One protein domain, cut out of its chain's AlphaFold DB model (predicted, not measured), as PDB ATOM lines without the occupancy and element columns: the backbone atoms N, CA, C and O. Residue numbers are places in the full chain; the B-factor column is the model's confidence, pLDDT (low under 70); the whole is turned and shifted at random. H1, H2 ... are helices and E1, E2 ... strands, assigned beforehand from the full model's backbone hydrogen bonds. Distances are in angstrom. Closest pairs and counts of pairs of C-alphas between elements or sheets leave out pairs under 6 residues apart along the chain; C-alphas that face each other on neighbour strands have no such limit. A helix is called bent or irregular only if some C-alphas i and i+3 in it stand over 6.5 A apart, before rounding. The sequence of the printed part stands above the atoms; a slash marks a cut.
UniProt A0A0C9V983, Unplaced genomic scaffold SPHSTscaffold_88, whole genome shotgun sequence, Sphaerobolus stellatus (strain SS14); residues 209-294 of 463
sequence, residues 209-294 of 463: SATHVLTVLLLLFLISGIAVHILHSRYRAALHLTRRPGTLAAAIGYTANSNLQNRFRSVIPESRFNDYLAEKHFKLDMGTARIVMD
ATOM      1  N   SER A 209      -0.657  49.796  -0.274       79.31
ATOM      2  CA  SER A 209       0.611  49.624   0.439       79.31
ATOM      3  C   SER A 209       0.411  49.290   1.921       79.31
ATOM      4  O   SER A 209       1.082  48.397   2.437       79.31
ATOM      5  N   ALA A 210      -0.539  49.941   2.598       81.44
ATOM      6  CA  ALA A 210      -0.825  49.694   4.008       81.44
ATOM      7  C   ALA A 210      -1.361  48.272   4.237       81.44
ATOM      8  O   ALA A 210      -0.955  47.613   5.197       81.44
ATOM      9  N   THR A 211      -2.206  47.752   3.338       88.50
ATOM     10  CA  THR A 211      -2.689  46.366   3.438       88.50
ATOM     11  C   THR A 211      -1.607  45.345   3.179       88.50
ATOM     12  O   THR A 211      -1.554  44.358   3.909       88.50
ATOM     13  N   HIS A 212      -0.721  45.555   2.207       87.69
ATOM     14  CA  HIS A 212       0.404  44.644   2.006       87.69
ATOM     15  C   HIS A 212       1.314  44.591   3.241       87.69
ATOM     16  O   HIS A 212       1.633  43.496   3.704       87.69
ATOM     17  N   VAL A 213       1.652  45.741   3.837       84.75
ATOM     18  CA  VAL A 213       2.484  45.796   5.055       84.75
ATOM     19  C   VAL A 213       1.799  45.098   6.230       84.75
ATOM     20  O   VAL A 213       2.416  44.259   6.889       84.75
ATOM     21  N   LEU A 214       0.516  45.387   6.469       84.19
ATOM     22  CA  LEU A 214      -0.248  44.749   7.543       84.19
ATOM     23  C   LEU A 214      -0.350  43.232   7.341       84.19
ATOM     24  O   LEU A 214      -0.196  42.470   8.292       84.19
ATOM     25  N   THR A 215      -0.559  42.787   6.103       89.38
ATOM     26  CA  THR A 215      -0.668  41.362   5.765       89.38
ATOM     27  C   THR A 215       0.647  40.632   6.029       89.38
ATOM     28  O   THR A 215       0.640  39.569   6.647       89.38
ATOM     29  N   VAL A 216       1.783  41.214   5.624       88.50
ATOM     30  CA  VAL A 216       3.117  40.658   5.907       88.50
ATOM     31  C   VAL A 216       3.355  40.569   7.414       88.50
ATOM     32  O   VAL A 216       3.814  39.540   7.905       88.50
ATOM     33  N   LEU A 217       2.989  41.609   8.165       83.88
ATOM     34  CA  LEU A 217       3.148  41.646   9.615       83.88
ATOM     35  C   LEU A 217       2.300  40.567  10.308       83.88
ATOM     36  O   LEU A 217       2.831  39.802  11.113       83.88
ATOM     37  N   LEU A 218       1.021  40.427   9.951       83.25
ATOM     38  CA  LEU A 218       0.150  39.372  10.490       83.25
ATOM     39  C   LEU A 218       0.648  37.963  10.135       83.25
ATOM     40  O   LEU A 218       0.578  37.056  10.964       83.25
ATOM     41  N   LEU A 219       1.201  37.780   8.936       88.94
ATOM     42  CA  LEU A 219       1.771  36.507   8.503       88.94
ATOM     43  C   LEU A 219       3.031  36.142   9.304       88.94
ATOM     44  O   LEU A 219       3.195  34.984   9.689       88.94
ATOM     45  N   LEU A 220       3.879  37.118   9.648       84.50
ATOM     46  CA  LEU A 220       5.016  36.903  10.550       84.50
ATOM     47  C   LEU A 220       4.561  36.484  11.955       84.50
ATOM     48  O   LEU A 220       5.122  35.543  12.522       84.50
ATOM     49  N   PHE A 221       3.516  37.119  12.496       85.12
ATOM     50  CA  PHE A 221       2.931  36.712  13.777       85.12
ATOM     51  C   PHE A 221       2.406  35.275  13.728       85.12
ATOM     52  O   PHE A 221       2.709  34.487  14.627       85.12
ATOM     53  N   LEU A 222       1.697  34.900  12.660       90.06
ATOM     54  CA  LEU A 222       1.194  33.539  12.467       90.06
ATOM     55  C   LEU A 222       2.333  32.508  12.440       90.06
ATOM     56  O   LEU A 222       2.282  31.518  13.174       90.06
ATOM     57  N   ILE A 223       3.385  32.754  11.651       90.25
ATOM     58  CA  ILE A 223       4.554  31.863  11.569       90.25
ATOM     59  C   ILE A 223       5.235  31.741  12.937       90.25
ATOM     60  O   ILE A 223       5.584  30.635  13.355       90.25
ATOM     61  N   SER A 224       5.384  32.851  13.665       85.88
ATOM     62  CA  SER A 224       5.988  32.842  15.002       85.88
ATOM     63  C   SER A 224       5.172  32.015  16.004       85.88
ATOM     64  O   SER A 224       5.739  31.210  16.744       85.88
ATOM     65  N   GLY A 225       3.838  32.128  15.975       85.56
ATOM     66  CA  GLY A 225       2.939  31.342  16.816       85.56
ATOM     67  C   GLY A 225       3.040  29.848  16.517       85.56
ATOM     68  O   GLY A 225       3.177  29.040  17.437       85.56
ATOM     69  N   ILE A 226       3.065  29.478  15.233       93.00
ATOM     70  CA  ILE A 226       3.258  28.087  14.798       93.00
ATOM     71  C   ILE A 226       4.612  27.553  15.286       93.00
ATOM     72  O   ILE A 226       4.671  26.456  15.844       93.00
ATOM     73  N   ALA A 227       5.690  28.329  15.151       89.81
ATOM     74  CA  ALA A 227       7.020  27.928  15.605       89.81
ATOM     75  C   ALA A 227       7.068  27.683  17.123       89.81
ATOM     76  O   ALA A 227       7.596  26.659  17.561       89.81
ATOM     77  N   VAL A 228       6.465  28.568  17.927       88.25
ATOM     78  CA  VAL A 228       6.359  28.394  19.386       88.25
ATOM     79  C   VAL A 228       5.554  27.140  19.729       88.25
ATOM     80  O   VAL A 228       5.977  26.363  20.586       88.25
ATOM     81  N   HIS A 229       4.435  26.891  19.043       89.69
ATOM     82  CA  HIS A 229       3.628  25.688  19.256       89.69
ATOM     83  C   HIS A 229       4.385  24.398  18.923       89.69
ATOM     84  O   HIS A 229       4.304  23.440  19.694       89.69
ATOM     85  N   ILE A 230       5.151  24.372  17.829       90.56
ATOM     86  CA  ILE A 230       5.986  23.223  17.451       90.56
ATOM     87  C   ILE A 230       7.122  23.022  18.458       90.56
ATOM     88  O   ILE A 230       7.404  21.898  18.872       90.56
ATOM     89  N   LEU A 231       7.784  24.097  18.879       88.19
ATOM     90  CA  LEU A 231       8.867  24.009  19.852       88.19
ATOM     91  C   LEU A 231       8.345  23.481  21.195       88.19
ATOM     92  O   LEU A 231       8.922  22.569  21.786       88.19
ATOM     93  N   HIS A 232       7.203  23.994  21.643       87.94
ATOM     94  CA  HIS A 232       6.549  23.548  22.862       87.94
ATOM     95  C   HIS A 232       6.034  22.106  22.759       87.94
ATOM     96  O   HIS A 232       6.155  21.357  23.729       87.94
ATOM     97  N   SER A 233       5.515  21.674  21.604       88.31
ATOM     98  CA  SER A 233       5.101  20.279  21.409       88.31
ATOM     99  C   SER A 233       6.295  19.324  21.470       88.31
ATOM    100  O   SER A 233       6.205  18.286  22.122       88.31
ATOM    101  N   ARG A 234       7.447  19.710  20.901       89.81
ATOM    102  CA  ARG A 234       8.702  18.950  21.013       89.81
ATOM    103  C   ARG A 234       9.207  18.871  22.452       89.81
ATOM    104  O   ARG A 234       9.543  17.782  22.909       89.81
ATOM    105  N   TYR A 235       9.211  19.984  23.187       86.25
ATOM    106  CA  TYR A 235       9.594  19.971  24.604       86.25
ATOM    107  C   TYR A 235       8.642  19.125  25.453       86.25
ATOM    108  O   TYR A 235       9.097  18.395  26.330       86.25
ATOM    109  N   ARG A 236       7.335  19.157  25.164       82.12
ATOM    110  CA  ARG A 236       6.361  18.276  25.823       82.12
ATOM    111  C   ARG A 236       6.583  16.804  25.493       82.12
ATOM    112  O   ARG A 236       6.459  15.985  26.393       82.12
ATOM    113  N   ALA A 237       6.946  16.466  24.257       83.31
ATOM    114  CA  ALA A 237       7.244  15.086  23.871       83.31
ATOM    115  C   ALA A 237       8.514  14.538  24.550       83.31
ATOM    116  O   ALA A 237       8.594  13.347  24.835       83.31
ATOM    117  N   ALA A 238       9.497  15.399  24.837       78.56
ATOM    118  CA  ALA A 238      10.729  15.011  25.526       78.56
ATOM    119  C   ALA A 238      10.552  14.820  27.045       78.56
ATOM    120  O   ALA A 238      11.362  14.143  27.682       78.56
ATOM    121  N   LEU A 239       9.494  15.383  27.634       73.56
ATOM    122  CA  LEU A 239       9.136  15.154  29.029       73.56
ATOM    123  C   LEU A 239       8.474  13.777  29.157       73.56
ATOM    124  O   LEU A 239       7.251  13.649  29.153       73.56
ATOM    125  N   HIS A 240       9.299  12.738  29.301       61.50
ATOM    126  CA  HIS A 240       8.844  11.435  29.780       61.50
ATOM    127  C   HIS A 240       8.400  11.577  31.236       61.50
ATOM    128  O   HIS A 240       9.172  11.397  32.178       61.50
ATOM    129  N   LEU A 241       7.131  11.930  31.420       66.25
ATOM    130  CA  LEU A 241       6.465  11.786  32.699       66.25
ATOM    131  C   LEU A 241       6.428  10.289  33.001       66.25
ATOM    132  O   LEU A 241       5.784   9.523  32.291       66.25
ATOM    133  N   THR A 242       7.124   9.862  34.053       60.31
ATOM    134  CA  THR A 242       7.144   8.458  34.496       60.31
ATOM    135  C   THR A 242       5.758   7.944  34.897       60.31
ATOM    136  O   THR A 242       5.576   6.743  35.079       60.31
ATOM    137  N   ARG A 243       4.769   8.840  35.027       65.38
ATOM    138  CA  ARG A 243       3.362   8.542  35.304       65.38
ATOM    139  C   ARG A 243       2.447   9.441  34.465       65.38
ATOM    140  O   ARG A 243       2.805  10.573  34.144       65.38
ATOM    141  N   ARG A 244       1.257   8.939  34.111       64.38
ATOM    142  CA  ARG A 244       0.274   9.626  33.251       64.38
ATOM    143  C   ARG A 244      -0.087  11.009  33.844       64.38
ATOM    144  O   ARG A 244      -0.412  11.074  35.035       64.38
ATOM    145  N   PRO A 245      -0.024  12.108  33.065       61.00
ATOM    146  CA  PRO A 245      -0.388  13.441  33.549       61.00
ATOM    147  C   PRO A 245      -1.850  13.458  34.012       61.00
ATOM    148  O   PRO A 245      -2.704  12.840  33.381       61.00
ATOM    149  N   GLY A 246      -2.118  14.139  35.128       61.09
ATOM    150  CA  GLY A 246      -3.428  14.143  35.794       61.09
ATOM    151  C   GLY A 246      -3.568  13.132  36.937       61.09
ATOM    152  O   GLY A 246      -4.554  13.179  37.660       61.09
ATOM    153  N   THR A 247      -2.580  12.259  37.157       62.25
ATOM    154  CA  THR A 247      -2.547  11.397  38.349       62.25
ATOM    155  C   THR A 247      -1.895  12.121  39.528       62.25
ATOM    156  O   THR A 247      -0.870  12.793  39.375       62.25
ATOM    157  N   LEU A 248      -2.445  11.955  40.735       64.19
ATOM    158  CA  LEU A 248      -1.858  12.510  41.961       64.19
ATOM    159  C   LEU A 248      -0.444  11.966  42.201       64.19
ATOM    160  O   LEU A 248       0.420  12.662  42.718       64.19
ATOM    161  N   ALA A 249      -0.169  10.757  41.720       63.00
ATOM    162  CA  ALA A 249       1.148  10.145  41.722       63.00
ATOM    163  C   ALA A 249       2.196  10.941  40.912       63.00
ATOM    164  O   ALA A 249       3.374  10.926  41.277       63.00
ATOM    165  N   ALA A 250       1.794  11.642  39.842       69.38
ATOM    166  CA  ALA A 250       2.656  12.572  39.111       69.38
ATOM    167  C   ALA A 250       2.839  13.882  39.891       69.38
ATOM    168  O   ALA A 250       3.965  14.350  40.035       69.38
ATOM    169  N   ALA A 251       1.763  14.431  40.465       68.94
ATOM    170  CA  ALA A 251       1.824  15.637  41.294       68.94
ATOM    171  C   ALA A 251       2.701  15.441  42.547       68.94
ATOM    172  O   ALA A 251       3.550  16.281  42.833       68.94
ATOM    173  N   ILE A 252       2.566  14.305  43.238       67.88
ATOM    174  CA  ILE A 252       3.430  13.902  44.354       67.88
ATOM    175  C   ILE A 252       4.851  13.647  43.867       67.88
ATOM    176  O   ILE A 252       5.781  14.061  44.538       67.88
ATOM    177  N   GLY A 253       5.058  13.041  42.694       67.94
ATOM    178  CA  GLY A 253       6.399  12.917  42.113       67.94
ATOM    179  C   GLY A 253       7.100  14.273  41.945       67.94
ATOM    180  O   GLY A 253       8.294  14.384  42.208       67.94
ATOM    181  N   TYR A 254       6.345  15.317  41.591       65.50
ATOM    182  CA  TYR A 254       6.845  16.689  41.484       65.50
ATOM    183  C   TYR A 254       7.028  17.400  42.829       65.50
ATOM    184  O   TYR A 254       7.933  18.223  42.961       65.50
ATOM    185  N   THR A 255       6.207  17.087  43.835       67.56
ATOM    186  CA  THR A 255       6.290  17.685  45.177       67.56
ATOM    187  C   THR A 255       7.062  16.830  46.181       67.56
ATOM    188  O   THR A 255       7.248  17.267  47.315       67.56
ATOM    189  N   ALA A 256       7.566  15.656  45.795       59.38
ATOM    190  CA  ALA A 256       8.254  14.714  46.681       59.38
ATOM    191  C   ALA A 256       9.528  15.297  47.299       59.38
ATOM    192  O   ALA A 256       9.949  14.830  48.346       59.38
ATOM    193  N   ASN A 257      10.109  16.345  46.709       58.81
ATOM    194  CA  ASN A 257      11.246  17.051  47.300       58.81
ATOM    195  C   ASN A 257      10.839  18.240  48.200       58.81
ATOM    196  O   ASN A 257      11.687  19.002  48.656       58.81
ATOM    197  N   SER A 258       9.539  18.438  48.433       60.00
ATOM    198  CA  SER A 258       9.012  19.443  49.358       60.00
ATOM    199  C   SER A 258       8.748  18.818  50.731       60.00
ATOM    200  O   SER A 258       8.431  17.633  50.840       60.00
ATOM    201  N   ASN A 259       8.824  19.626  51.794       64.44
ATOM    202  CA  ASN A 259       8.606  19.233  53.202       64.44
ATOM    203  C   ASN A 259       7.266  18.509  53.480       64.44
ATOM    204  O   ASN A 259       7.047  17.985  54.571       64.44
ATOM    205  N   LEU A 260       6.374  18.467  52.490       66.62
ATOM    206  CA  LEU A 260       5.155  17.676  52.472       66.62
ATOM    207  C   LEU A 260       5.446  16.169  52.617       66.62
ATOM    208  O   LEU A 260       4.724  15.484  53.335       66.62
ATOM    209  N   GLN A 261       6.538  15.661  52.026       65.19
ATOM    210  CA  GLN A 261       6.920  14.245  52.123       65.19
ATOM    211  C   GLN A 261       7.133  13.811  53.582       65.19
ATOM    212  O   GLN A 261       6.703  12.728  53.978       65.19
ATOM    213  N   ASN A 262       7.723  14.683  54.405       69.94
ATOM    214  CA  ASN A 262       7.961  14.407  55.821       69.94
ATOM    215  C   ASN A 262       6.657  14.300  56.629       69.94
ATOM    216  O   ASN A 262       6.607  13.533  57.584       69.94
ATOM    217  N   ARG A 263       5.586  15.000  56.222       72.38
ATOM    218  CA  ARG A 263       4.260  14.883  56.860       72.38
ATOM    219  C   ARG A 263       3.488  13.640  56.427       72.38
ATOM    220  O   ARG A 263       2.708  13.115  57.209       72.38
ATOM    221  N   PHE A 264       3.703  13.147  55.210       70.44
ATOM    222  CA  PHE A 264       3.082  11.892  54.772       70.44
ATOM    223  C   PHE A 264       3.796  10.662  55.340       70.44
ATOM    224  O   PHE A 264       3.135   9.688  55.699       70.44
ATOM    225  N   ARG A 265       5.124  10.729  55.514       68.38
ATOM    226  CA  ARG A 265       5.917   9.654  56.134       68.38
ATOM    227  C   ARG A 265       5.522   9.347  57.579       68.38
ATOM    228  O   ARG A 265       5.707   8.215  58.008       68.38
ATOM    229  N   SER A 266       4.975  10.312  58.323       77.56
ATOM    230  CA  SER A 266       4.507  10.055  59.691       77.56
ATOM    231  C   SER A 266       3.183   9.292  59.747       77.56
ATOM    232  O   SER A 266       2.865   8.726  60.785       77.56
ATOM    233  N   VAL A 267       2.403   9.291  58.662       80.31
ATOM    234  CA  VAL A 267       1.059   8.692  58.633       80.31
ATOM    235  C   VAL A 267       1.056   7.342  57.917       80.31
ATOM    236  O   VAL A 267       0.306   6.451  58.303       80.31
ATOM    237  N   ILE A 268       1.896   7.161  56.891       76.94
ATOM    238  CA  ILE A 268       1.902   5.945  56.068       76.94
ATOM    239  C   ILE A 268       3.334   5.389  55.969       76.94
ATOM    240  O   ILE A 268       4.226   6.101  55.504       76.94
ATOM    241  N   PRO A 269       3.577   4.123  56.365       80.50
ATOM    242  CA  PRO A 269       4.899   3.509  56.276       80.50
ATOM    243  C   PRO A 269       5.364   3.389  54.816       80.50
ATOM    244  O   PRO A 269       4.612   2.992  53.925       80.50
ATOM    245  N   GLU A 270       6.637   3.714  54.584       76.75
ATOM    246  CA  GLU A 270       7.231   3.919  53.252       76.75
ATOM    247  C   GLU A 270       7.104   2.705  52.317       76.75
ATOM    248  O   GLU A 270       6.956   2.869  51.107       76.75
ATOM    249  N   SER A 271       7.066   1.489  52.871       80.94
ATOM    250  CA  SER A 271       6.925   0.253  52.095       80.94
ATOM    251  C   SER A 271       5.553   0.076  51.443       80.94
ATOM    252  O   SER A 271       5.466  -0.621  50.438       80.94
ATOM    253  N   ARG A 272       4.493   0.707  51.971       75.31
ATOM    254  CA  ARG A 272       3.120   0.601  51.439       75.31
ATOM    255  C   ARG A 272       2.634   1.860  50.736       75.31
ATOM    256  O   ARG A 272       1.563   1.854  50.144       75.31
ATOM    257  N   PHE A 273       3.408   2.940  50.785       75.19
ATOM    258  CA  PHE A 273       2.994   4.238  50.256       75.19
ATOM    259  C   PHE A 273       2.744   4.212  48.742       75.19
ATOM    260  O   PHE A 273       1.780   4.801  48.259       75.19
ATOM    261  N   ASN A 274       3.592   3.501  47.992       71.12
ATOM    262  CA  ASN A 274       3.428   3.373  46.545       71.12
ATOM    263  C   ASN A 274       2.196   2.546  46.172       71.12
ATOM    264  O   ASN A 274       1.495   2.933  45.243       71.12
ATOM    265  N   ASP A 275       1.923   1.468  46.904       78.69
ATOM    266  CA  ASP A 275       0.760   0.612  46.657       78.69
ATOM    267  C   ASP A 275      -0.534   1.356  47.016       78.69
ATOM    268  O   ASP A 275      -1.471   1.393  46.226       78.69
ATOM    269  N   TYR A 276      -0.534   2.074  48.145       72.94
ATOM    270  CA  TYR A 276      -1.677   2.869  48.598       72.94
ATOM    271  C   TYR A 276      -2.042   3.997  47.625       72.94
ATOM    272  O   TYR A 276      -3.213   4.281  47.405       72.94
ATOM    273  N   LEU A 277      -1.052   4.655  47.017       72.06
ATOM    274  CA  LEU A 277      -1.304   5.710  46.033       72.06
ATOM    275  C   LEU A 277      -1.562   5.191  44.617       72.06
ATOM    276  O   LEU A 277      -2.077   5.951  43.799       72.06
ATOM    277  N   ALA A 278      -1.174   3.954  44.299       72.75
ATOM    278  CA  ALA A 278      -1.415   3.372  42.982       72.75
ATOM    279  C   ALA A 278      -2.905   3.082  42.749       72.75
ATOM    280  O   ALA A 278      -3.361   3.165  41.613       72.75
ATOM    281  N   GLU A 279      -3.638   2.782  43.820       72.00
ATOM    282  CA  GLU A 279      -5.047   2.384  43.776       72.00
ATOM    283  C   GLU A 279      -6.021   3.557  43.975       72.00
ATOM    284  O   GLU A 279      -7.202   3.453  43.663       72.00
ATOM    285  N   LYS A 280      -5.548   4.709  44.468       72.56
ATOM    286  CA  LYS A 280      -6.415   5.869  44.707       72.56
ATOM    287  C   LYS A 280      -6.474   6.797  43.498       72.56
ATOM    288  O   LYS A 280      -5.483   7.415  43.101       72.56
ATOM    289  N   HIS A 281      -7.676   6.938  42.951       72.62
ATOM    290  CA  HIS A 281      -8.005   7.966  41.977       72.62
ATOM    291  C   HIS A 281      -8.344   9.266  42.709       72.62
ATOM    292  O   HIS A 281      -8.908   9.266  43.797       72.62
ATOM    293  N   PHE A 282      -7.941  10.398  42.141       72.00
ATOM    294  CA  PHE A 282      -8.215  11.711  42.714       72.00
ATOM    295  C   PHE A 282      -8.834  12.577  41.635       72.00
ATOM    296  O   PHE A 282      -8.316  12.652  40.518       72.00
ATOM    297  N   LYS A 283      -9.925  13.250  41.979       74.50
ATOM    298  CA  LYS A 283     -10.653  14.156  41.105       74.50
ATOM    299  C   LYS A 283     -10.612  15.554  41.704       74.50
ATOM    300  O   LYS A 283     -10.715  15.739  42.913       74.50
ATOM    301  N   LEU A 284     -10.428  16.558  40.852       74.06
ATOM    302  CA  LEU A 284     -10.630  17.937  41.273       74.06
ATOM    303  C   LEU A 284     -12.136  18.193  41.261       74.06
ATOM    304  O   LEU A 284     -12.755  18.166  40.194       74.06
ATOM    305  N   ASP A 285     -12.720  18.416  42.430       66.56
ATOM    306  CA  ASP A 285     -14.093  18.886  42.500       66.56
ATOM    307  C   ASP A 285     -14.128  20.339  42.005       66.56
ATOM    308  O   ASP A 285     -13.576  21.247  42.630       66.56
ATOM    309  N   MET A 286     -14.745  20.545  40.840       68.94
ATOM    310  CA  MET A 286     -14.824  21.848  40.173       68.94
ATOM    311  C   MET A 286     -15.664  22.859  40.965       68.94
ATOM    312  O   MET A 286     -15.486  24.059  40.770       68.94
ATOM    313  N   GLY A 287     -16.548  22.406  41.863       69.12
ATOM    314  CA  GLY A 287     -17.359  23.293  42.699       69.12
ATOM    315  C   GLY A 287     -16.578  23.894  43.867       69.12
ATOM    316  O   GLY A 287     -16.739  25.069  44.186       69.12
ATOM    317  N   THR A 288     -15.700  23.107  44.491       77.44
ATOM    318  CA  THR A 288     -14.942  23.526  45.684       77.44
ATOM    319  C   THR A 288     -13.477  23.848  45.402       77.44
ATOM    320  O   THR A 288     -12.779  24.353  46.284       77.44
ATOM    321  N   ALA A 289     -12.998  23.542  44.192       67.81
ATOM    322  CA  ALA A 289     -11.591  23.564  43.800       67.81
ATOM    323  C   ALA A 289     -10.681  22.730  44.725       67.81
ATOM    324  O   ALA A 289      -9.472  22.965  44.804       67.81
ATOM    325  N   ARG A 290     -11.246  21.746  45.438       69.88
ATOM    326  CA  ARG A 290     -10.497  20.821  46.292       69.88
ATOM    327  C   ARG A 290     -10.211  19.530  45.537       69.88
ATOM    328  O   ARG A 290     -10.999  19.077  44.711       69.88
ATOM    329  N   ILE A 291      -9.055  18.939  45.825       66.06
ATOM    330  CA  ILE A 291      -8.712  17.603  45.340       66.06
ATOM    331  C   ILE A 291      -9.411  16.615  46.270       66.06
ATOM    332  O   ILE A 291      -9.067  16.535  47.450       66.06
ATOM    333  N   VAL A 292     -10.396  15.901  45.744       76.88
ATOM    334  CA  VAL A 292     -11.145  14.866  46.456       76.88
ATOM    335  C   VAL A 292     -10.666  13.510  45.943       76.88
ATOM    336  O   VAL A 292     -10.324  13.363  44.769       76.88
ATOM    337  N   MET A 293     -10.556  12.530  46.835       78.25
ATOM    338  CA  MET A 293     -10.278  11.153  46.435       78.25
ATOM    339  C   MET A 293     -11.552  10.607  45.789       78.25
ATOM    340  O   MET A 293     -12.616  10.681  46.394       78.25
ATOM    341  N   ASP A 294     -11.453  10.158  44.542       79.25
ATOM    342  CA  ASP A 294     -12.563   9.523  43.840       79.25
ATOM    343  C   ASP A 294     -12.692   8.122  44.437       79.25
ATOM    344  O   ASP A 294     -11.946   7.203  44.091       79.25
TER     345      ASP A 294
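What this domain is: This is residues 209 to 294 of the 463 residues of an uncharacterized protein of Sphaerobolus stellatus (strain SS14) (UniProt A0A0C9V983). What is the shape? A long helix, H1, sticks out as an arm from a small, loose head of H2, H3, H4 and the hairpin E1 and E2. What is printed? The printed part has 86 residues, mostly helix, with four named helices, then two antiparallel strands. It is extended, radius of gyration of the C-alphas 21.9 A, spanning 72 by 32 by 23 A.

How they stand to each other: How do the strands pair? E1, residues 281 to 285, and E2, residues 290 to 294, form an antiparallel hairpin; N 283 and O 292, 2.8 A apart, are within hydrogen-bond range. How do the helices stand? H2, residues 248 to 255, and H4, residues 270 to 279, only just touch, with 3 pairs of C-alphas within 8 A, the closest Ala 249 and Leu 277 at 6.7 A. H3, residues 260 to 265, is close to H2 but not clearly touching, the closest C-alphas, Thr 255 and Gln 261, 7.8 A apart. H1, residues 209 to 238, stands free. Every O i to N i+4 pair is within hydrogen-bond range in H1, H2 and H3, but 3 of 6 in H4, which is irregular: C-alphas 271 and 274 are 7.3 A apart.

Where its parts are: Where does H1 run? It runs 43.9 A from C-alpha 209 at (0.611, 49.624, 0.439). Where does E2 end? It ends at C-alpha 294, (-12.563, 9.523, 43.840).

The domain as a whole: Is it cut? The printed part has no cut and no long link. Where is confidence low? The pLDDT is under 70 for 30 residues, among them 240 to 262.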